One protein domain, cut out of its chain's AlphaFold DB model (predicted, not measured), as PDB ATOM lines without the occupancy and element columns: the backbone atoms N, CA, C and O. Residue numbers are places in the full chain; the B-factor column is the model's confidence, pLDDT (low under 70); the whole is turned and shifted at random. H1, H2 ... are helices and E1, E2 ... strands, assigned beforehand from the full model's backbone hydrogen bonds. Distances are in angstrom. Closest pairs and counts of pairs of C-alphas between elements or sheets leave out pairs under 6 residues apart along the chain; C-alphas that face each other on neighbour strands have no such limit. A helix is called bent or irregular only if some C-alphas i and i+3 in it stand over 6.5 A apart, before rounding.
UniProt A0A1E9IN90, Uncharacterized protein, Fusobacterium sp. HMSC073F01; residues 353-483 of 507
ATOM      1  N   GLU A 353      16.363  40.017 -22.606       93.19
ATOM      2  CA  GLU A 353      17.009  39.101 -21.668       93.19
ATOM      3  C   GLU A 353      16.155  37.859 -21.418       93.19
ATOM      4  O   GLU A 353      16.696  36.757 -21.358       93.19
ATOM      5  N   PHE A 354      14.825  37.994 -21.366       94.38
ATOM      6  CA  PHE A 354      13.911  36.849 -21.299       94.38
ATOM      7  C   PHE A 354      13.863  36.069 -22.623       94.38
ATOM      8  O   PHE A 354      13.796  34.835 -22.606       94.38
ATOM      9  N   ALA A 355      13.982  36.736 -23.777       94.06
ATOM     10  CA  ALA A 355      14.104  36.050 -25.069       94.06
ATOM     11  C   ALA A 355      15.394  35.212 -25.149       94.06
ATOM     12  O   ALA A 355      15.360  34.034 -25.513       94.06
ATOM     13  N   ARG A 356      16.533  35.776 -24.731       95.44
ATOM     14  CA  ARG A 356      17.822  35.065 -24.665       95.44
ATOM     15  C   ARG A 356      17.810  33.953 -23.622       95.44
ATOM     16  O   ARG A 356      18.304  32.858 -23.878       95.44
ATOM     17  N   ASN A 357      17.207  34.190 -22.464       95.25
ATOM     18  CA  ASN A 357      17.079  33.171 -21.425       95.25
ATOM     19  C   ASN A 357      16.114  32.039 -21.807       95.25
ATOM     20  O   ASN A 357      16.275  30.916 -21.330       95.25
ATOM     21  N   SER A 358      15.189  32.260 -22.743       93.31
ATOM     22  CA  SER A 358      14.432  31.164 -23.361       93.31
ATOM     23  C   SER A 358      15.333  30.211 -24.160       93.31
ATOM     24  O   SER A 358      15.170  28.993 -24.070       93.31
ATOM     25  N   LEU A 359      16.338  30.732 -24.882       94.62
ATOM     26  CA  LEU A 359      17.348  29.900 -25.556       94.62
ATOM     27  C   LEU A 359      18.180  29.107 -24.544       94.62
ATOM     28  O   LEU A 359      18.427  27.922 -24.756       94.62
ATOM     29  N   LYS A 360      18.560  29.737 -23.424       94.44
ATOM     30  CA  LYS A 360      19.252  29.080 -22.302       94.44
ATOM     31  C   LYS A 360      18.419  27.952 -21.699       94.44
ATOM     32  O   LYS A 360      18.928  26.856 -21.489       94.44
ATOM     33  N   THR A 361      17.139  28.206 -21.451       92.44
ATOM     34  CA  THR A 361      16.211  27.217 -20.887       92.44
ATOM     35  C   THR A 361      16.105  26.000 -21.797       92.44
ATOM     36  O   THR A 361      16.273  24.868 -21.349       92.44
ATOM     37  N   LEU A 362      15.952  26.229 -23.105       89.44
ATOM     38  CA  LEU A 362      15.993  25.155 -24.089       89.44
ATOM     39  C   LEU A 362      17.330  24.419 -24.111       89.44
ATOM     40  O   LEU A 362      17.348  23.189 -24.171       89.44
ATOM     41  N   PHE A 363      18.438  25.156 -24.075       92.50
ATOM     42  CA  PHE A 363      19.764  24.562 -24.058       92.50
ATOM     43  C   PHE A 363      19.925  23.618 -22.868       92.50
ATOM     44  O   PHE A 363      20.270  22.460 -23.079       92.50
ATOM     45  N   LYS A 364      19.581  24.051 -21.649       91.12
ATOM     46  CA  LYS A 364      19.673  23.227 -20.432       91.12
ATOM     47  C   LYS A 364      19.002  21.868 -20.589       91.12
ATOM     48  O   LYS A 364      19.534  20.848 -20.173       91.12
ATOM     49  N   GLU A 365      17.843  21.854 -21.223       87.19
ATOM     50  CA  GLU A 365      17.052  20.645 -21.402       87.19
ATOM     51  C   GLU A 365      17.425  19.794 -22.627       87.19
ATOM     52  O   GLU A 365      16.909  18.681 -22.787       87.19
ATOM     53  N   LYS A 366      18.236  20.318 -23.553       89.25
ATOM     54  CA  LYS A 366      18.574  19.647 -24.823       89.25
ATOM     55  C   LYS A 366      20.068  19.489 -25.057       89.25
ATOM     56  O   LYS A 366      20.433  18.801 -26.008       89.25
ATOM     57  N   ALA A 367      20.916  20.046 -24.203       91.00
ATOM     58  CA  ALA A 367      22.363  19.975 -24.338       91.00
ATOM     59  C   ALA A 367      22.846  18.519 -24.389       91.00
ATOM     60  O   ALA A 367      23.580  18.158 -25.302       91.00
ATOM     61  N   ASP A 368      22.338  17.637 -23.523       91.00
ATOM     62  CA  ASP A 368      22.703  16.212 -23.561       91.00
ATOM     63  C   ASP A 368      22.267  15.521 -24.867       91.00
ATOM     64  O   ASP A 368      22.971  14.664 -25.394       91.00
ATOM     65  N   ARG A 369      21.147  15.940 -25.467       89.00
ATOM     66  CA  ARG A 369      20.754  15.461 -26.799       89.00
ATOM     67  C   ARG A 369      21.697  15.980 -27.886       89.00
ATOM     68  O   ARG A 369      22.034  15.225 -28.791       89.00
ATOM     69  N   MET A 370      22.130  17.238 -27.804       91.69
ATOM     70  CA  MET A 370      23.136  17.795 -28.716       91.69
ATOM     71  C   MET A 370      24.486  17.073 -28.587       91.69
ATOM     72  O   MET A 370      25.203  16.964 -29.581       91.69
ATOM     73  N   VAL A 371      24.817  16.550 -27.400       93.62
ATOM     74  CA  VAL A 371      25.979  15.674 -27.188       93.62
ATOM     75  C   VAL A 371      25.792  14.347 -27.926       93.62
ATOM     76  O   VAL A 371      26.654  13.959 -28.709       93.62
ATOM     77  N   THR A 372      24.641  13.686 -27.770       91.75
ATOM     78  CA  THR A 372      24.330  12.435 -28.490       91.75
ATOM     79  C   THR A 372      24.307  12.614 -30.012       91.75
ATOM     80  O   THR A 372      24.741  11.732 -30.747       91.75
ATOM     81  N   GLU A 373      23.831  13.761 -30.503       90.12
ATOM     82  CA  GLU A 373      23.844  14.127 -31.930       90.12
ATOM     83  C   GLU A 373      25.246  14.526 -32.435       90.12
ATOM     84  O   GLU A 373      25.416  14.830 -33.614       90.12
ATOM     85  N   GLY A 374      26.256  14.562 -31.560       91.69
ATOM     86  CA  GLY A 374      27.632  14.919 -31.896       91.69
ATOM     87  C   GLY A 374      27.851  16.408 -32.177       91.69
ATOM     88  O   GLY A 374      28.929  16.781 -32.637       91.69
ATOM     89  N   THR A 375      26.866  17.268 -31.903       92.69
ATOM     90  CA  THR A 375      27.006  18.733 -32.018       92.69
ATOM     91  C   THR A 375      27.906  19.280 -30.911       92.69
ATOM     92  O   THR A 375      28.742  20.142 -31.166       92.69
ATOM     93  N   LEU A 376      27.772  18.734 -29.702       95.62
ATOM     94  CA  LEU A 376      28.591  19.056 -28.536       95.62
ATOM     95  C   LEU A 376      29.356  17.819 -28.059       95.62
ATOM     96  O   LEU A 376      29.015  16.690 -28.410       95.62
ATOM     97  N   SER A 377      30.357  18.029 -27.215       94.19
ATOM     98  CA  SER A 377      30.909  17.011 -26.320       94.19
ATOM     99  C   SER A 377      30.677  17.412 -24.862       94.19
ATOM    100  O   SER A 377      30.234  18.525 -24.568       94.19
ATOM    101  N   LYS A 378      30.915  16.480 -23.936       93.50
ATOM    102  CA  LYS A 378      30.766  16.709 -22.497       93.50
ATOM    103  C   LYS A 378      31.965  16.121 -21.761       93.50
ATOM    104  O   LYS A 378      32.314  14.964 -21.990       93.50
ATOM    105  N   SER A 379      32.577  16.906 -20.880       89.88
ATOM    106  CA  SER A 379      33.693  16.495 -20.024       89.88
ATOM    107  C   SER A 379      33.362  16.861 -18.578       89.88
ATOM    108  O   SER A 379      33.366  18.035 -18.206       89.88
ATOM    109  N   GLY A 380      32.998  15.856 -17.773       88.31
ATOM    110  CA  GLY A 380      32.375  16.092 -16.467       88.31
ATOM    111  C   GLY A 380      31.079  16.895 -16.625       88.31
ATOM    112  O   GLY A 380      30.196  16.506 -17.391       88.31
ATOM    113  N   ASP A 381      31.007  18.046 -15.958       87.31
ATOM    114  CA  ASP A 381      29.860  18.963 -16.023       87.31
ATOM    115  C   ASP A 381      29.993  20.043 -17.112       87.31
ATOM    116  O   ASP A 381      29.086  20.856 -17.302       87.31
ATOM    117  N   LYS A 382      31.111  20.070 -17.851       92.38
ATOM    118  CA  LYS A 382      31.376  21.069 -18.893       92.38
ATOM    119  C   LYS A 382      30.884  20.575 -20.255       92.38
ATOM    120  O   LYS A 382      31.302  19.516 -20.722       92.38
ATOM    121  N   TYR A 383      30.032  21.365 -20.908       96.56
ATOM    122  CA  TYR A 383      29.721  21.199 -22.329       96.56
ATOM    123  C   TYR A 383      30.809  21.841 -23.179       96.56
ATOM    124  O   TYR A 383      31.316  22.912 -22.849       96.56
ATOM    125  N   GLU A 384      31.150  21.203 -24.286       95.94
ATOM    126  CA  GLU A 384      32.291  21.565 -25.116       95.94
ATOM    127  C   GLU A 384      31.907  21.575 -26.599       95.94
ATOM    128  O   GLU A 384      31.042  20.813 -27.043       95.94
ATOM    129  N   ILE A 385      32.560  22.435 -27.376       96.00
ATOM    130  CA  ILE A 385      32.372  22.561 -28.822       96.00
ATOM    131  C   ILE A 385      33.713  22.856 -29.505       96.00
ATOM    132  O   ILE A 385      34.546  23.573 -28.962       96.00
ATOM    133  N   THR A 386      33.944  22.304 -30.696       94.44
ATOM    134  CA  THR A 386      35.129  22.637 -31.510       94.44
ATOM    135  C   THR A 386      34.880  23.899 -32.334       94.44
ATOM    136  O   THR A 386      33.726  24.225 -32.622       94.44
ATOM    137  N   GLU A 387      35.932  24.594 -32.777       90.62
ATOM    138  CA  GLU A 387      35.767  25.761 -33.658       90.62
ATOM    139  C   GLU A 387      35.018  25.418 -34.950       90.62
ATOM    140  O   GLU A 387      34.133  26.167 -35.373       90.62
ATOM    141  N   GLU A 388      35.323  24.273 -35.568       91.50
ATOM    142  CA  GLU A 388      34.637  23.835 -36.786       91.50
ATOM    143  C   GLU A 388      33.121  23.672 -36.581       91.50
ATOM    144  O   GLU A 388      32.325  24.107 -37.420       91.50
ATOM    145  N   LYS A 389      32.705  23.082 -35.453       94.44
ATOM    146  CA  LYS A 389      31.285  22.914 -35.117       94.44
ATOM    147  C   LYS A 389      30.644  24.240 -34.728       94.44
ATOM    148  O   LYS A 389      29.516  24.503 -35.139       94.44
ATOM    149  N   LEU A 390      31.370  25.100 -34.015       94.50
ATOM    150  CA  LEU A 390      30.896  26.420 -33.609       94.50
ATOM    151  C   LEU A 390      30.553  27.309 -34.812       94.50
ATOM    152  O   LEU A 390      29.536  27.993 -34.780       94.50
ATOM    153  N   LYS A 391      31.327  27.246 -35.907       92.88
ATOM    154  CA  LYS A 391      31.029  27.977 -37.161       92.88
ATOM    155  C   LYS A 391      29.651  27.649 -37.749       92.88
ATOM    156  O   LYS A 391      29.103  28.457 -38.491       92.88
ATOM    157  N   LYS A 392      29.108  26.471 -37.436       93.25
ATOM    158  CA  LYS A 392      27.797  25.982 -37.893       93.25
ATOM    159  C   LYS A 392      26.737  26.037 -36.783       93.25
ATOM    160  O   LYS A 392      25.596  25.651 -37.011       93.25
ATOM    161  N   PHE A 393      27.104  26.469 -35.575       94.62
ATOM    162  CA  PHE A 393      26.241  26.413 -34.403       94.62
ATOM    163  C   PHE A 393      25.400  27.682 -34.272       94.62
ATOM    164  O   PHE A 393      25.925  28.778 -34.069       94.62
ATOM    165  N   ASN A 394      24.079  27.516 -34.334       94.44
ATOM    166  CA  ASN A 394      23.112  28.597 -34.196       94.44
ATOM    167  C   ASN A 394      21.997  28.189 -33.227       94.44
ATOM    168  O   ASN A 394      21.164  27.326 -33.523       94.44
ATOM    169  N   MET A 395      21.955  28.827 -32.057       93.94
ATOM    170  CA  MET A 395      20.985  28.493 -31.015       93.94
ATOM    171  C   MET A 395      19.548  28.802 -31.428       93.94
ATOM    172  O   MET A 395      18.634  28.087 -31.013       93.94
ATOM    173  N   LYS A 396      19.327  29.805 -32.284       93.38
ATOM    174  CA  LYS A 396      17.990  30.144 -32.799       93.38
ATOM    175  C   LYS A 396      17.458  29.049 -33.726       93.38
ATOM    176  O   LYS A 396      16.284  28.687 -33.658       93.38
ATOM    177  N   GLU A 397      18.320  28.474 -34.560       91.00
ATOM    178  CA  GLU A 397      17.955  27.353 -35.437       91.00
ATOM    179  C   GLU A 397      17.654  26.089 -34.634       91.00
ATOM    180  O   GLU A 397      16.625  25.443 -34.855       91.00
ATOM    181  N   HIS A 398      18.488  25.778 -33.636       88.31
ATOM    182  CA  HIS A 398      18.204  24.701 -32.692       88.31
ATOM    183  C   HIS A 398      16.877  24.931 -31.964       88.31
ATOM    184  O   HIS A 398      16.095  23.989 -31.824       88.31
ATOM    185  N   PHE A 399      16.571  26.170 -31.573       86.06
ATOM    186  CA  PHE A 399      15.289  26.520 -30.965       86.06
ATOM    187  C   PHE A 399      14.099  26.208 -31.867       86.06
ATOM    188  O   PHE A 399      13.168  25.508 -31.454       86.06
ATOM    189  N   ASN A 400      14.145  26.634 -33.126       84.69
ATOM    190  CA  ASN A 400      13.089  26.336 -34.094       84.69
ATOM    191  C   ASN A 400      12.946  24.828 -34.345       84.69
ATOM    192  O   ASN A 400      11.830  24.308 -34.369       84.69
ATOM    193  N   ARG A 401      14.066  24.108 -34.472       83.69
ATOM    194  CA  ARG A 401      14.090  22.654 -34.688       83.69
ATOM    195  C   ARG A 401      13.520  21.880 -33.501       83.69
ATOM    196  O   ARG A 401      12.739  20.952 -33.686       83.69
ATOM    197  N   PHE A 402      13.911  22.222 -32.275       78.94
ATOM    198  CA  PHE A 402      13.423  21.510 -31.097       78.94
ATOM    199  C   PHE A 402      11.965  21.846 -30.810       78.94
ATOM    200  O   PHE A 402      11.180  20.939 -30.561       78.94
ATOM    201  N   THR A 403      11.552  23.106 -30.923       73.25
ATOM    202  CA  THR A 403      10.145  23.455 -30.683       73.25
ATOM    203  C   THR A 403       9.198  22.864 -31.735       73.25
ATOM    204  O   THR A 403       8.072  22.515 -31.386       73.25
ATOM    205  N   SER A 404       9.627  22.674 -32.990       70.75
ATOM    206  CA  SER A 404       8.818  21.995 -34.017       70.75
ATOM    207  C   SER A 404       8.698  20.484 -33.785       70.75
ATOM    208  O   SER A 404       7.600  19.937 -33.881       70.75
ATOM    209  N   LEU A 405       9.788  19.814 -33.394       60.31
ATOM    210  CA  LEU A 405       9.788  18.384 -33.049       60.31
ATOM    211  C   LEU A 405       8.923  18.070 -31.814       60.31
ATOM    212  O   LEU A 405       8.360  16.979 -31.722       60.31
ATOM    213  N   PHE A 406       8.819  19.006 -30.865       55.53
ATOM    214  CA  PHE A 406       8.075  18.826 -29.613       55.53
ATOM    215  C   PHE A 406       6.568  19.042 -29.749       55.53
ATOM    216  O   PHE A 406       5.815  18.270 -29.154       55.53
ATOM    217  N   LEU A 407       6.121  19.984 -30.593       54.22
ATOM    218  CA  LEU A 407       4.696  20.142 -30.931       54.22
ATOM    219  C   LEU A 407       4.068  18.834 -31.448       54.22
ATOM    220  O   LEU A 407       2.864  18.641 -31.319       54.22
ATOM    221  N   ALA A 408       4.884  17.918 -31.978       49.16
ATOM    222  CA  ALA A 408       4.445  16.610 -32.444       49.16
ATOM    223  C   ALA A 408       4.426  15.499 -31.368       49.16
ATOM    224  O   ALA A 408       3.803  14.467 -31.617       49.16
ATOM    225  N   LYS A 409       5.126  15.627 -30.220       41.81
ATOM    226  CA  LYS A 409       5.370  14.478 -29.307       41.81
ATOM    227  C   LYS A 409       5.431  14.735 -27.784       41.81
ATOM    228  O   LYS A 409       5.446  13.750 -27.053       41.81
ATOM    229  N   SER A 410       5.485  15.963 -27.254       41.78
ATOM    230  CA  SER A 410       5.587  16.174 -25.788       41.78
ATOM    231  C   SER A 410       5.144  17.580 -25.337       41.78
ATOM    232  O   SER A 410       5.401  18.549 -26.054       41.78
ATOM    233  N   PRO A 411       4.504  17.728 -24.154       45.22
ATOM    234  CA  PRO A 411       4.024  19.004 -23.625       45.22
ATOM    235  C   PRO A 411       5.167  19.798 -22.981       45.22
ATOM    236  O   PRO A 411       5.226  19.963 -21.764       45.22
ATOM    237  N   TRP A 412       6.082  20.295 -23.803       48.75
ATOM    238  CA  TRP A 412       6.967  21.382 -23.404       48.75
ATOM    239  C   TRP A 412       6.117  22.645 -23.233       48.75
ATOM    240  O   TRP A 412       5.764  23.309 -24.207       48.75
ATOM    241  N   ASN A 413       5.705  22.921 -21.995       55.66
ATOM    242  CA  ASN A 413       4.756  23.985 -21.677       55.66
ATOM    243  C   ASN A 413       5.511  25.286 -21.395       55.66
ATOM    244  O   ASN A 413       5.456  25.797 -20.287       55.66
ATOM    245  N   PHE A 414       6.216  25.829 -22.388       67.94
ATOM    246  CA  PHE A 414       6.614  27.230 -22.302       67.94
ATOM    247  C   PHE A 414       5.335  28.065 -22.334       67.94
ATOM    248  O   PHE A 414       4.714  28.201 -23.395       67.94
ATOM    249  N   ARG A 415       4.918  28.596 -21.183       75.25
ATOM    250  CA  ARG A 415       3.691  29.394 -21.043       75.25
ATOM    251  C   ARG A 415       3.589  30.508 -22.085       75.25
ATOM    252  O   ARG A 415       2.526  30.754 -22.642       75.25
ATOM    253  N   TYR A 416       4.730  31.096 -22.440       80.94
ATOM    254  CA  TYR A 416       4.839  32.198 -23.396       80.94
ATOM    255  C   TYR A 416       5.516  31.799 -24.717       80.94
ATOM    256  O   TYR A 416       6.190  32.615 -25.343       80.94
ATOM    257  N   LEU A 417       5.343  30.555 -25.187       81.25
ATOM    258  CA  LEU A 417       6.037  30.057 -26.388       81.25
ATOM    259  C   LEU A 417       5.830  30.933 -27.635       81.25
ATOM    260  O   LEU A 417       6.772  31.140 -28.398       81.25
ATOM    261  N   SER A 418       4.604  31.415 -27.861       82.62
ATOM    262  CA  SER A 418       4.273  32.245 -29.029       82.62
ATOM    263  C   SER A 418       5.068  33.560 -29.050       82.62
ATOM    264  O   SER A 418       5.863  33.751 -29.975       82.62
ATOM    265  N   PRO A 419       4.972  34.434 -28.026       87.75
ATOM    266  CA  PRO A 419       5.764  35.659 -28.009       87.75
ATOM    267  C   PRO A 419       7.274  35.375 -27.935       87.75
ATOM    268  O   PRO A 419       8.048  36.074 -28.584       87.75
ATOM    269  N   VAL A 420       7.720  34.314 -27.254       89.19
ATOM    270  CA  VAL A 420       9.141  33.913 -27.250       89.19
ATOM    271  C   VAL A 420       9.653  33.625 -28.665       89.19
ATOM    272  O   VAL A 420      10.708  34.136 -29.044       89.19
ATOM    273  N   LYS A 421       8.908  32.859 -29.474       87.25
ATOM    274  CA  LYS A 421       9.280  32.555 -30.868       87.25
ATOM    275  C   LYS A 421       9.460  33.816 -31.703       87.25
ATOM    276  O   LYS A 421      10.444  33.917 -32.431       87.25
ATOM    277  N   GLU A 422       8.535  34.766 -31.602       89.94
ATOM    278  CA  GLU A 422       8.616  36.006 -32.376       89.94
ATOM    279  C   GLU A 422       9.784  36.891 -31.932       89.94
ATOM    280  O   GLU A 422      10.508  37.417 -32.774       89.94
ATOM    281  N   ASN A 423      10.049  36.991 -30.627       93.31
ATOM    282  CA  ASN A 423      11.132  37.840 -30.123       93.31
ATOM    283  C   ASN A 423      12.526  37.215 -30.321       93.31
ATOM    284  O   ASN A 423      13.484  37.951 -30.545       93.31
ATOM    285  N   ILE A 424      12.667  35.883 -30.342       93.88
ATOM    286  CA  ILE A 424      13.943  35.224 -30.686       93.88
ATOM    287  C   ILE A 424      14.383  35.559 -32.119       93.88
ATOM    288  O   ILE A 424      15.579  35.716 -32.364       93.88
ATOM    289  N   LYS A 425      13.447  35.725 -33.067       92.00
ATOM    290  CA  LYS A 425      13.775  36.137 -34.448       92.00
ATOM    291  C   LYS A 425      14.432  37.520 -34.506       92.00
ATOM    292  O   LYS A 425      15.169  37.795 -35.448       92.00
ATOM    293  N   LEU A 426      14.170  38.373 -33.512       92.81
ATOM    294  CA  LEU A 426      14.716  39.730 -33.423       92.81
ATOM    295  C   LEU A 426      16.150  39.760 -32.869       92.81
ATOM    296  O   LEU A 426      16.831  40.776 -33.007       92.81
ATOM    297  N   ILE A 427      16.629  38.661 -32.270       93.75
ATOM    298  CA  ILE A 427      18.017  38.541 -31.811       93.75
ATOM    299  C   ILE A 427      18.935  38.521 -33.037       93.75
ATOM    300  O   ILE A 427      18.812  37.658 -33.912       93.75
ATOM    301  N   LYS A 428      19.861  39.485 -33.096       90.94
ATOM    302  CA  LYS A 428      20.732  39.704 -34.261       90.94
ATOM    303  C   LYS A 428      21.829  38.645 -34.394       90.94
ATOM    304  O   LYS A 428      22.086  38.188 -35.501       90.94
ATOM    305  N   ASP A 429      22.427  38.239 -33.278       92.75
ATOM    306  CA  ASP A 429      23.471  37.208 -33.217       92.75
ATOM    307  C   ASP A 429      22.901  35.778 -33.269       92.75
ATOM    308  O   ASP A 429      21.693  35.568 -33.389       92.75
ATOM    309  N   GLU A 430      23.765  34.772 -33.195       93.81
ATOM    310  CA  GLU A 430      23.433  33.344 -33.238       93.81
ATOM    311  C   GLU A 430      22.684  32.835 -31.987       93.81
ATOM    312  O   GLU A 430      22.411  31.638 -31.872       93.81
ATOM    313  N   GLY A 431      22.306  33.725 -31.066       93.69
ATOM    314  CA  GLY A 431      21.596  33.412 -29.828       93.69
ATOM    315  C   GLY A 431      22.513  33.207 -28.622       93.69
ATOM    316  O   GLY A 431      22.065  32.690 -27.597       93.69
ATOM    317  N   TYR A 432      23.784  33.583 -28.742       95.31
ATOM    318  CA  TYR A 432      24.802  33.458 -27.705       95.31
ATOM    319  C   TYR A 432      25.915  34.488 -27.906       95.31
ATOM    320  O   TYR A 432      26.133  34.995 -29.005       95.31
ATOM    321  N   GLU A 433      26.633  34.780 -26.831       94.12
ATOM    322  CA  GLU A 433      27.810  35.646 -26.827       94.12
ATOM    323  C   GLU A 433      29.081  34.795 -26.928       94.12
ATOM    324  O   GLU A 433      29.143  33.731 -26.317       94.12
ATOM    325  N   LYS A 434      30.077  35.230 -27.709       94.25
ATOM    326  CA  LYS A 434      31.362  34.530 -27.894       94.25
ATOM    327  C   LYS A 434      32.455  35.278 -27.134       94.25
ATOM    328  O   LYS A 434      32.627  36.472 -27.355       94.25
ATOM    329  N   ILE A 435      33.211  34.575 -26.296       92.06
ATOM    330  CA  ILE A 435      34.322  35.129 -25.515       92.06
ATOM    331  C   ILE A 435      35.554  34.265 -25.766       92.06
ATOM    332  O   ILE A 435      35.527  33.067 -25.512       92.06
ATOM    333  N   TYR A 436      36.638  34.866 -26.249       90.50
ATOM    334  CA  TYR A 436      37.924  34.185 -26.401       90.50
ATOM    335  C   TYR A 436      38.834  34.533 -25.227       90.50
ATOM    336  O   TYR A 436      38.888  35.688 -24.807       90.50
ATOM    337  N   TYR A 437      39.533  33.535 -24.692       87.88
ATOM    338  CA  TYR A 437      40.455  33.742 -23.581       87.88
ATOM    339  C   TYR A 437      41.787  34.294 -24.082       87.88
ATOM    340  O   TYR A 437      42.282  33.921 -25.150       87.88
ATOM    341  N   GLU A 438      42.406  35.153 -23.277       78.44
ATOM    342  CA  GLU A 438      43.799  35.530 -23.487       78.44
ATOM    343  C   GLU A 438      44.714  34.312 -23.291       78.44
ATOM    344  O   GLU A 438      44.391  33.387 -22.540       78.44
ATOM    345  N   LYS A 439      45.873  34.301 -23.967       69.50
ATOM    346  CA  LYS A 439      46.798  33.150 -23.972       69.50
ATOM    347  C   LYS A 439      47.189  32.671 -22.570       69.50
ATOM    348  O   LYS A 439      47.354  31.467 -22.389       69.50
ATOM    349  N   ASP A 440      47.288  33.587 -21.614       61.19
ATOM    350  CA  ASP A 440      47.717  33.299 -20.242       61.19
ATOM    351  C   ASP A 440      46.546  32.923 -19.311       61.19
ATOM    352  O   ASP A 440      46.768  32.384 -18.228       61.19
ATOM    353  N   ALA A 441      45.297  33.157 -19.735       59.75
ATOM    354  CA  ALA A 441      44.077  32.877 -18.971       59.75
ATOM    355  C   ALA A 441      43.413  31.532 -19.330       59.75
ATOM    356  O   ALA A 441      42.433  31.133 -18.701       59.75
ATOM    357  N   ALA A 442      43.915  30.824 -20.347       64.50
ATOM    358  CA  ALA A 442      43.347  29.558 -20.798       64.50
ATOM    359  C   ALA A 442      43.513  28.449 -19.739       64.50
ATOM    360  O   ALA A 442      44.631  28.023 -19.443       64.50
ATOM    361  N   GLU A 443      42.400  27.916 -19.219       57.69
ATOM    362  CA  GLU A 443      42.400  26.711 -18.380       57.69
ATOM    363  C   GLU A 443      43.169  25.581 -19.094       57.69
ATOM    364  O   GLU A 443      42.774  25.119 -20.168       57.69
ATOM    365  N   SER A 444      44.304  25.182 -18.507       58.22
ATOM    366  CA  SER A 444      45.189  24.078 -18.926       58.22
ATOM    367  C   SER A 444      45.650  24.056 -20.398       58.22
ATOM    368  O   SER A 444      46.226  23.064 -20.844       58.22
ATOM    369  N   GLY A 445      45.438  25.132 -21.164       71.00
ATOM    370  CA  GLY A 445      45.669  25.169 -22.612       71.00
ATOM    371  C   GLY A 445      44.655  24.372 -23.447       71.00
ATOM    372  O   GLY A 445      44.825  24.291 -24.667       71.00
ATOM    373  N   LYS A 446      43.615  23.806 -22.814       83.81
ATOM    374  CA  LYS A 446      42.574  22.977 -23.449       83.81
ATOM    375  C   LYS A 446      41.504  23.816 -24.154       83.81
ATOM    376  O   LYS A 446      41.036  23.440 -25.228       83.81
ATOM    377  N   TYR A 447      41.119  24.942 -23.556       90.12
ATOM    378  CA  TYR A 447      40.061  25.812 -24.071       90.12
ATOM    379  C   TYR A 447      40.626  27.135 -24.579       90.12
ATOM    380  O   TYR A 447      41.489  27.736 -23.942       90.12
ATOM    381  N   ILE A 448      40.120  27.598 -25.720       90.75
ATOM    382  CA  ILE A 448      40.490  28.890 -26.326       90.75
ATOM    383  C   ILE A 448      39.439  29.978 -26.084       90.75
ATOM    384  O   ILE A 448      39.662  31.142 -26.408       90.75
ATOM    385  N   GLY A 449      38.290  29.610 -25.521       93.12
ATOM    386  CA  GLY A 449      37.193  30.519 -25.230       93.12
ATOM    387  C   GLY A 449      35.952  29.786 -24.738       93.12
ATOM    388  O   GLY A 449      35.977  28.582 -24.482       93.12
ATOM    389  N   GLU A 450      34.846  30.512 -24.657       94.50
ATOM    390  CA  GLU A 450      33.519  30.017 -24.312       94.50
ATOM    391  C   GLU A 450      32.440  30.745 -25.117       94.50
ATOM    392  O   GLU A 450      32.610  31.885 -25.556       94.50
ATOM    393  N   ILE A 451      31.294  30.091 -25.277       96.19
ATOM    394  CA  ILE A 451      30.050  30.767 -25.623       96.19
ATOM    395  C   ILE A 451      29.131  30.828 -24.407       96.19
ATOM    396  O   ILE A 451      29.025  29.862 -23.647       96.19
ATOM    397  N   ARG A 452      28.454  31.964 -24.235       95.25
ATOM    398  CA  ARG A 452      27.481  32.211 -23.166       95.25
ATOM    399  C   ARG A 452      26.075  32.280 -23.745       95.25
ATOM    400  O   ARG A 452      25.767  33.150 -24.559       95.25
ATOM    401  N   ILE A 453      25.216  31.359 -23.319       96.31
ATOM    402  CA  ILE A 453      23.815  31.275 -23.745       96.31
ATOM    403  C   ILE A 453      22.931  31.856 -22.638       96.31
ATOM    404  O   ILE A 453      22.920  31.349 -21.514       96.31
ATOM    405  N   GLY A 454      22.158  32.890 -22.971       94.00
ATOM    406  CA  GLY A 454      21.337  33.649 -22.023       94.00
ATOM    407  C   GLY A 454      21.993  34.952 -21.560       94.00
ATOM    408  O   GLY A 454      23.083  35.309 -22.000       94.00
ATOM    409  N   LYS A 455      21.299  35.682 -20.686       91.38
ATOM    410  CA  LYS A 455      21.787  36.905 -20.037       91.38
ATOM    411  C   LYS A 455      21.564  36.809 -18.535       91.38
ATOM    412  O   LYS A 455      20.544  36.277 -18.088       91.38
ATOM    413  N   TYR A 456      22.522  37.329 -17.779       89.00
ATOM    414  CA  TYR A 456      22.465  37.279 -16.331       89.00
ATOM    415  C   TYR A 456      21.420  38.261 -15.786       89.00
ATOM    416  O   TYR A 456      21.434  39.452 -16.093       89.00
ATOM    417  N   ASN A 457      20.497  37.750 -14.973       90.44
ATOM    418  CA  ASN A 457      19.578  38.524 -14.153       90.44
ATOM    419  C   ASN A 457      19.469  37.929 -12.740       90.44
ATOM    420  O   ASN A 457      19.808  36.768 -12.508       90.44
ATOM    421  N   ASN A 458      18.949  38.710 -11.799       89.81
ATOM    422  CA  ASN A 458      18.799  38.310 -10.398       89.81
ATOM    423  C   ASN A 458      17.523  37.493 -10.112       89.81
ATOM    424  O   ASN A 458      16.906  37.615  -9.054       89.81
ATOM    425  N   LEU A 459      17.126  36.650 -11.063       91.62
ATOM    426  CA  LEU A 459      15.937  35.805 -11.001       91.62
ATOM    427  C   LEU A 459      16.316  34.331 -11.079       91.62
ATOM    428  O   LEU A 459      17.218  33.966 -11.825       91.62
ATOM    429  N   ASN A 460      15.624  33.460 -10.353       90.62
ATOM    430  CA  ASN A 460      15.789  32.018 -10.537       90.62
ATOM    431  C   ASN A 460      15.117  31.557 -11.843       90.62
ATOM    432  O   ASN A 460      15.746  30.925 -12.691       90.62
ATOM    433  N   GLU A 461      13.848  31.903 -12.003       90.62
ATOM    434  CA  GLU A 461      12.937  31.483 -13.051       90.62
ATOM    435  C   GLU A 461      11.677  32.358 -12.996       90.62
ATOM    436  O   GLU A 461      11.233  32.763 -11.922       90.62
ATOM    437  N   LEU A 462      11.095  32.660 -14.154       90.25
ATOM    438  CA  LEU A 462       9.798  33.327 -14.260       90.25
ATOM    439  C   LEU A 462       9.123  32.910 -15.567       90.25
ATOM    440  O   LEU A 462       9.764  32.943 -16.616       90.25
ATOM    441  N   GLY A 463       7.843  32.533 -15.530       83.06
ATOM    442  CA  GLY A 463       7.116  32.133 -16.740       83.06
ATOM    443  C   GLY A 463       7.737  30.941 -17.476       83.06
ATOM    444  O   GLY A 463       7.756  30.933 -18.707       83.06
ATOM    445  N   ASP A 464       8.288  29.985 -16.724       84.25
ATOM    446  CA  ASP A 464       9.033  28.822 -17.223       84.25
ATOM    447  C   ASP A 464      10.350  29.188 -17.960       84.25
ATOM    448  O   ASP A 464      10.904  28.391 -18.717       84.25
ATOM    449  N   ILE A 465      10.866  30.413 -17.757       90.25
ATOM    450  CA  ILE A 465      12.146  30.905 -18.298       90.25
ATOM    451  C   ILE A 465      13.177  30.999 -17.181       90.25
ATOM    452  O   ILE A 465      13.026  31.799 -16.258       90.25
ATOM    453  N   LEU A 466      14.282  30.266 -17.313       92.31
ATOM    454  CA  LEU A 466      15.381  30.278 -16.348       92.31
ATOM    455  C   LEU A 466      16.151  31.602 -16.363       92.31
ATOM    456  O   LEU A 466      16.721  31.994 -17.383       92.31
ATOM    457  N   GLY A 467      16.238  32.248 -15.204       91.69
ATOM    458  CA  GLY A 467      17.091  33.408 -14.958       91.69
ATOM    459  C   GLY A 467      18.501  33.011 -14.507       91.69
ATOM    460  O   GLY A 467      18.981  31.932 -14.861       91.69
ATOM    461  N   SER A 468      19.173  33.873 -13.745       89.38
ATOM    462  CA  SER A 468      20.522  33.665 -13.197       89.38
ATOM    463  C   SER A 468      21.593  33.593 -14.293       89.38
ATOM    464  O   SER A 468      21.361  34.018 -15.429       89.38
ATOM    465  N   GLU A 469      22.764  33.066 -13.944       88.81
ATOM    466  CA  GLU A 469      23.947  32.940 -14.797       88.81
ATOM    467  C   GLU A 469      23.651  32.399 -16.214       88.81
ATOM    468  O   GLU A 469      22.786  31.521 -16.395       88.81
ATOM    469  N   PRO A 470      24.352  32.895 -17.251       92.06
ATOM    470  CA  PRO A 470      24.359  32.279 -18.571       92.06
ATOM    471  C   PRO A 470      24.930  30.856 -18.523       92.06
ATOM    472  O   PRO A 470      25.824  30.543 -17.739       92.06
ATOM    473  N   MET A 471      24.464  29.983 -19.415       94.19
ATOM    474  CA  MET A 471      25.091  28.670 -19.578       94.19
ATOM    475  C   MET A 471      26.340  28.784 -20.447       94.19
ATOM    476  O   MET A 471      26.293  29.380 -21.523       94.19
ATOM    477  N   LYS A 472      27.437  28.183 -19.981       95.12
ATOM    478  CA  LYS A 472      28.733  28.181 -20.665       95.12
ATOM    479  C   LYS A 472      28.921  26.903 -21.479       95.12
ATOM    480  O   LYS A 472      28.668  25.803 -20.983       95.12
ATOM    481  N   VAL A 473      29.409  27.055 -22.705       96.56
ATOM    482  CA  VAL A 473      29.932  25.959 -23.530       96.56
ATOM    483  C   VAL A 473      31.350  26.327 -23.940       96.56
ATOM    484  O   VAL A 473      31.568  27.378 -24.540       96.56
ATOM    485  N   TYR A 474      32.314  25.482 -23.602       95.69
ATOM    486  CA  TYR A 474      33.732  25.777 -23.776       95.69
ATOM    487  C   TYR A 474      34.194  25.441 -25.194       95.69
ATOM    488  O   TYR A 474      33.864  24.385 -25.737       95.69
ATOM    489  N   ILE A 475      34.977  26.335 -25.790       94.75
ATOM    490  CA  ILE A 475      35.528  26.186 -27.135       94.75
ATOM    491  C   ILE A 475      36.865  25.454 -27.021       94.75
ATOM    492  O   ILE A 475      37.817  25.966 -26.430       94.75
ATOM    493  N   LEU A 476      36.930  24.246 -27.574       91.44
ATOM    494  CA  LEU A 476      38.130  23.415 -27.584       91.44
ATOM    495  C   LEU A 476      39.176  23.974 -28.544       91.44
ATOM    496  O   LEU A 476      38.863  24.376 -29.666       91.44
ATOM    497  N   LYS A 477      40.435  23.927 -28.111       81.94
ATOM    498  CA  LYS A 477      41.586  24.127 -28.985       81.94
ATOM    499  C   LYS A 477      41.683  22.948 -29.954       81.94
ATOM    500  O   LYS A 477      41.716  21.802 -29.515       81.94
ATOM    501  N   GLU A 478      41.740  23.212 -31.254       69.88
ATOM    502  CA  GLU A 478      42.039  22.156 -32.223       69.88
ATOM    503  C   GLU A 478      43.487  21.680 -32.024       69.88
ATOM    504  O   GLU A 478      44.450  22.417 -32.263       69.88
ATOM    505  N   ASP A 479      43.654  20.438 -31.568       55.47
ATOM    506  CA  ASP A 479      44.953  19.783 -31.566       55.47
ATOM    507  C   ASP A 479      45.300  19.389 -33.004       55.47
ATOM    508  O   ASP A 479      44.792  18.407 -33.544       55.47
ATOM    509  N   LYS A 480      46.253  20.107 -33.615       48.66
ATOM    510  CA  LYS A 480      46.822  19.783 -34.941       48.66
ATOM    511  C   LYS A 480      47.342  18.336 -35.078       48.66
ATOM    512  O   LYS A 480      47.656  17.903 -36.180       48.66
ATOM    513  N   LYS A 481      47.440  17.576 -33.981       43.91
ATOM    514  CA  LYS A 481      47.846  16.162 -33.977       43.91
ATOM    515  C   LYS A 481      46.751  15.195 -34.446       43.91
ATOM    516  O   LYS A 481      47.085  14.079 -34.847       43.91
ATOM    517  N   GLU A 482      45.469  15.568 -34.414       41.78
ATOM    518  CA  GLU A 482      44.408  14.686 -34.928       41.78
ATOM    519  C   GLU A 482      44.336  14.676 -36.459       41.78
ATOM    520  O   GLU A 482      44.052  13.622 -37.030       41.78
ATOM    521  N   GLU A 483      44.702  15.767 -37.140       40.94
ATOM    522  CA  GLU A 483      44.825  15.761 -38.604       40.94
ATOM    523  C   GLU A 483      45.931  14.806 -39.074       40.94
ATOM    524  O   GLU A 483      45.702  14.030 -40.001       40.94
TER     525      GLU A 483
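AT A GLANCE: This is residues 353 to 483 of the 507 residues of an uncharacterized protein of Fusobacterium sp. HMSC073F01 (UniProt A0A1E9IN90). A strongly twisted sheet of five strands has one long, kinked helix, H1, running across one of its faces, and H3 and H4 pack on the first part of H1, away from the sheet. The short H2 is on the same face as H1, and residues 404 to 411 stick out. The 131 printed residues run H1 E1 E2 H2 H3 H4 E3 E4 E5, four named helices and five named strands; the mixed sheet has the order E1 E2 E5 E4 E3, with only E2 and E5 parallel. The class is mixed, and the whole is compact, with a radius of gyration of the C-alphas of 15.4 A and spans of 46 by 32 by 28 A.

HOW THE PARTS SIT: H1, residues 353 to 372, is irregular, with C-alphas 365 and 368 7.5 A apart and a kink of 55 degrees near residue 366. E1, residues 377 to 379, and E2, residues 382 to 386, form an antiparallel hairpin, with N 377 and O 384 2.9 A apart. E5, residues 471 to 476, is parallel to E2, with N 474 and O 383 2.9 A apart. E3, residues 433 to 436, E4, residues 447 to 453, and E5 form a meander, each strand the antiparallel neighbour of the one before; N 435 and O 450 are 2.9 A apart, N 451 and O 473 2.8 A. H1 is on this sheet at a height of 8.7 A and runs across the strands, over E1, E5 and, only just, E2, on which 3 of its C-alphas fall; with H1 it makes two layers, helix on one face of a sheet. H2, residues 387 to 390, is on the same face at a height of 8.7 A. H3, residues 395 to 407, touches H1 about perpendicular at 75 degrees, closest at the C-alphas of Leu 359 and Phe 399, 6.7 A, with residues 359 to 362 of H1 alone. H4, residues 417 to 424, touches H1 at 81 degrees, about perpendicular, closest at the C-alphas of Ala 355 and Ile 424, 5.7 A, with residues 355 to 358 of H1 alone. In H3 and H4 every O i to N i+4 pair is within hydrogen-bond range, in H1 13 of 16; H2 is too short for such a pair.

IN THESE COORDINATES: H1 spans 28.5 A from C-alpha 353 at (17.009, 39.101, -21.668), H3 18.3 A, E4 17.1 A, and E5 16.2 A to C-alpha 476 at (38.130, 23.415, -27.584).

THE WHOLE: The two farthest C-alphas, those of Ala 408 and Asp 440, are 48.0 A apart. The printed part has no cut. The link E4 to E5, 17 residues, is long. pLDDT is under 70 at residues 405 to 414, 439 to 444 and 478 to 483.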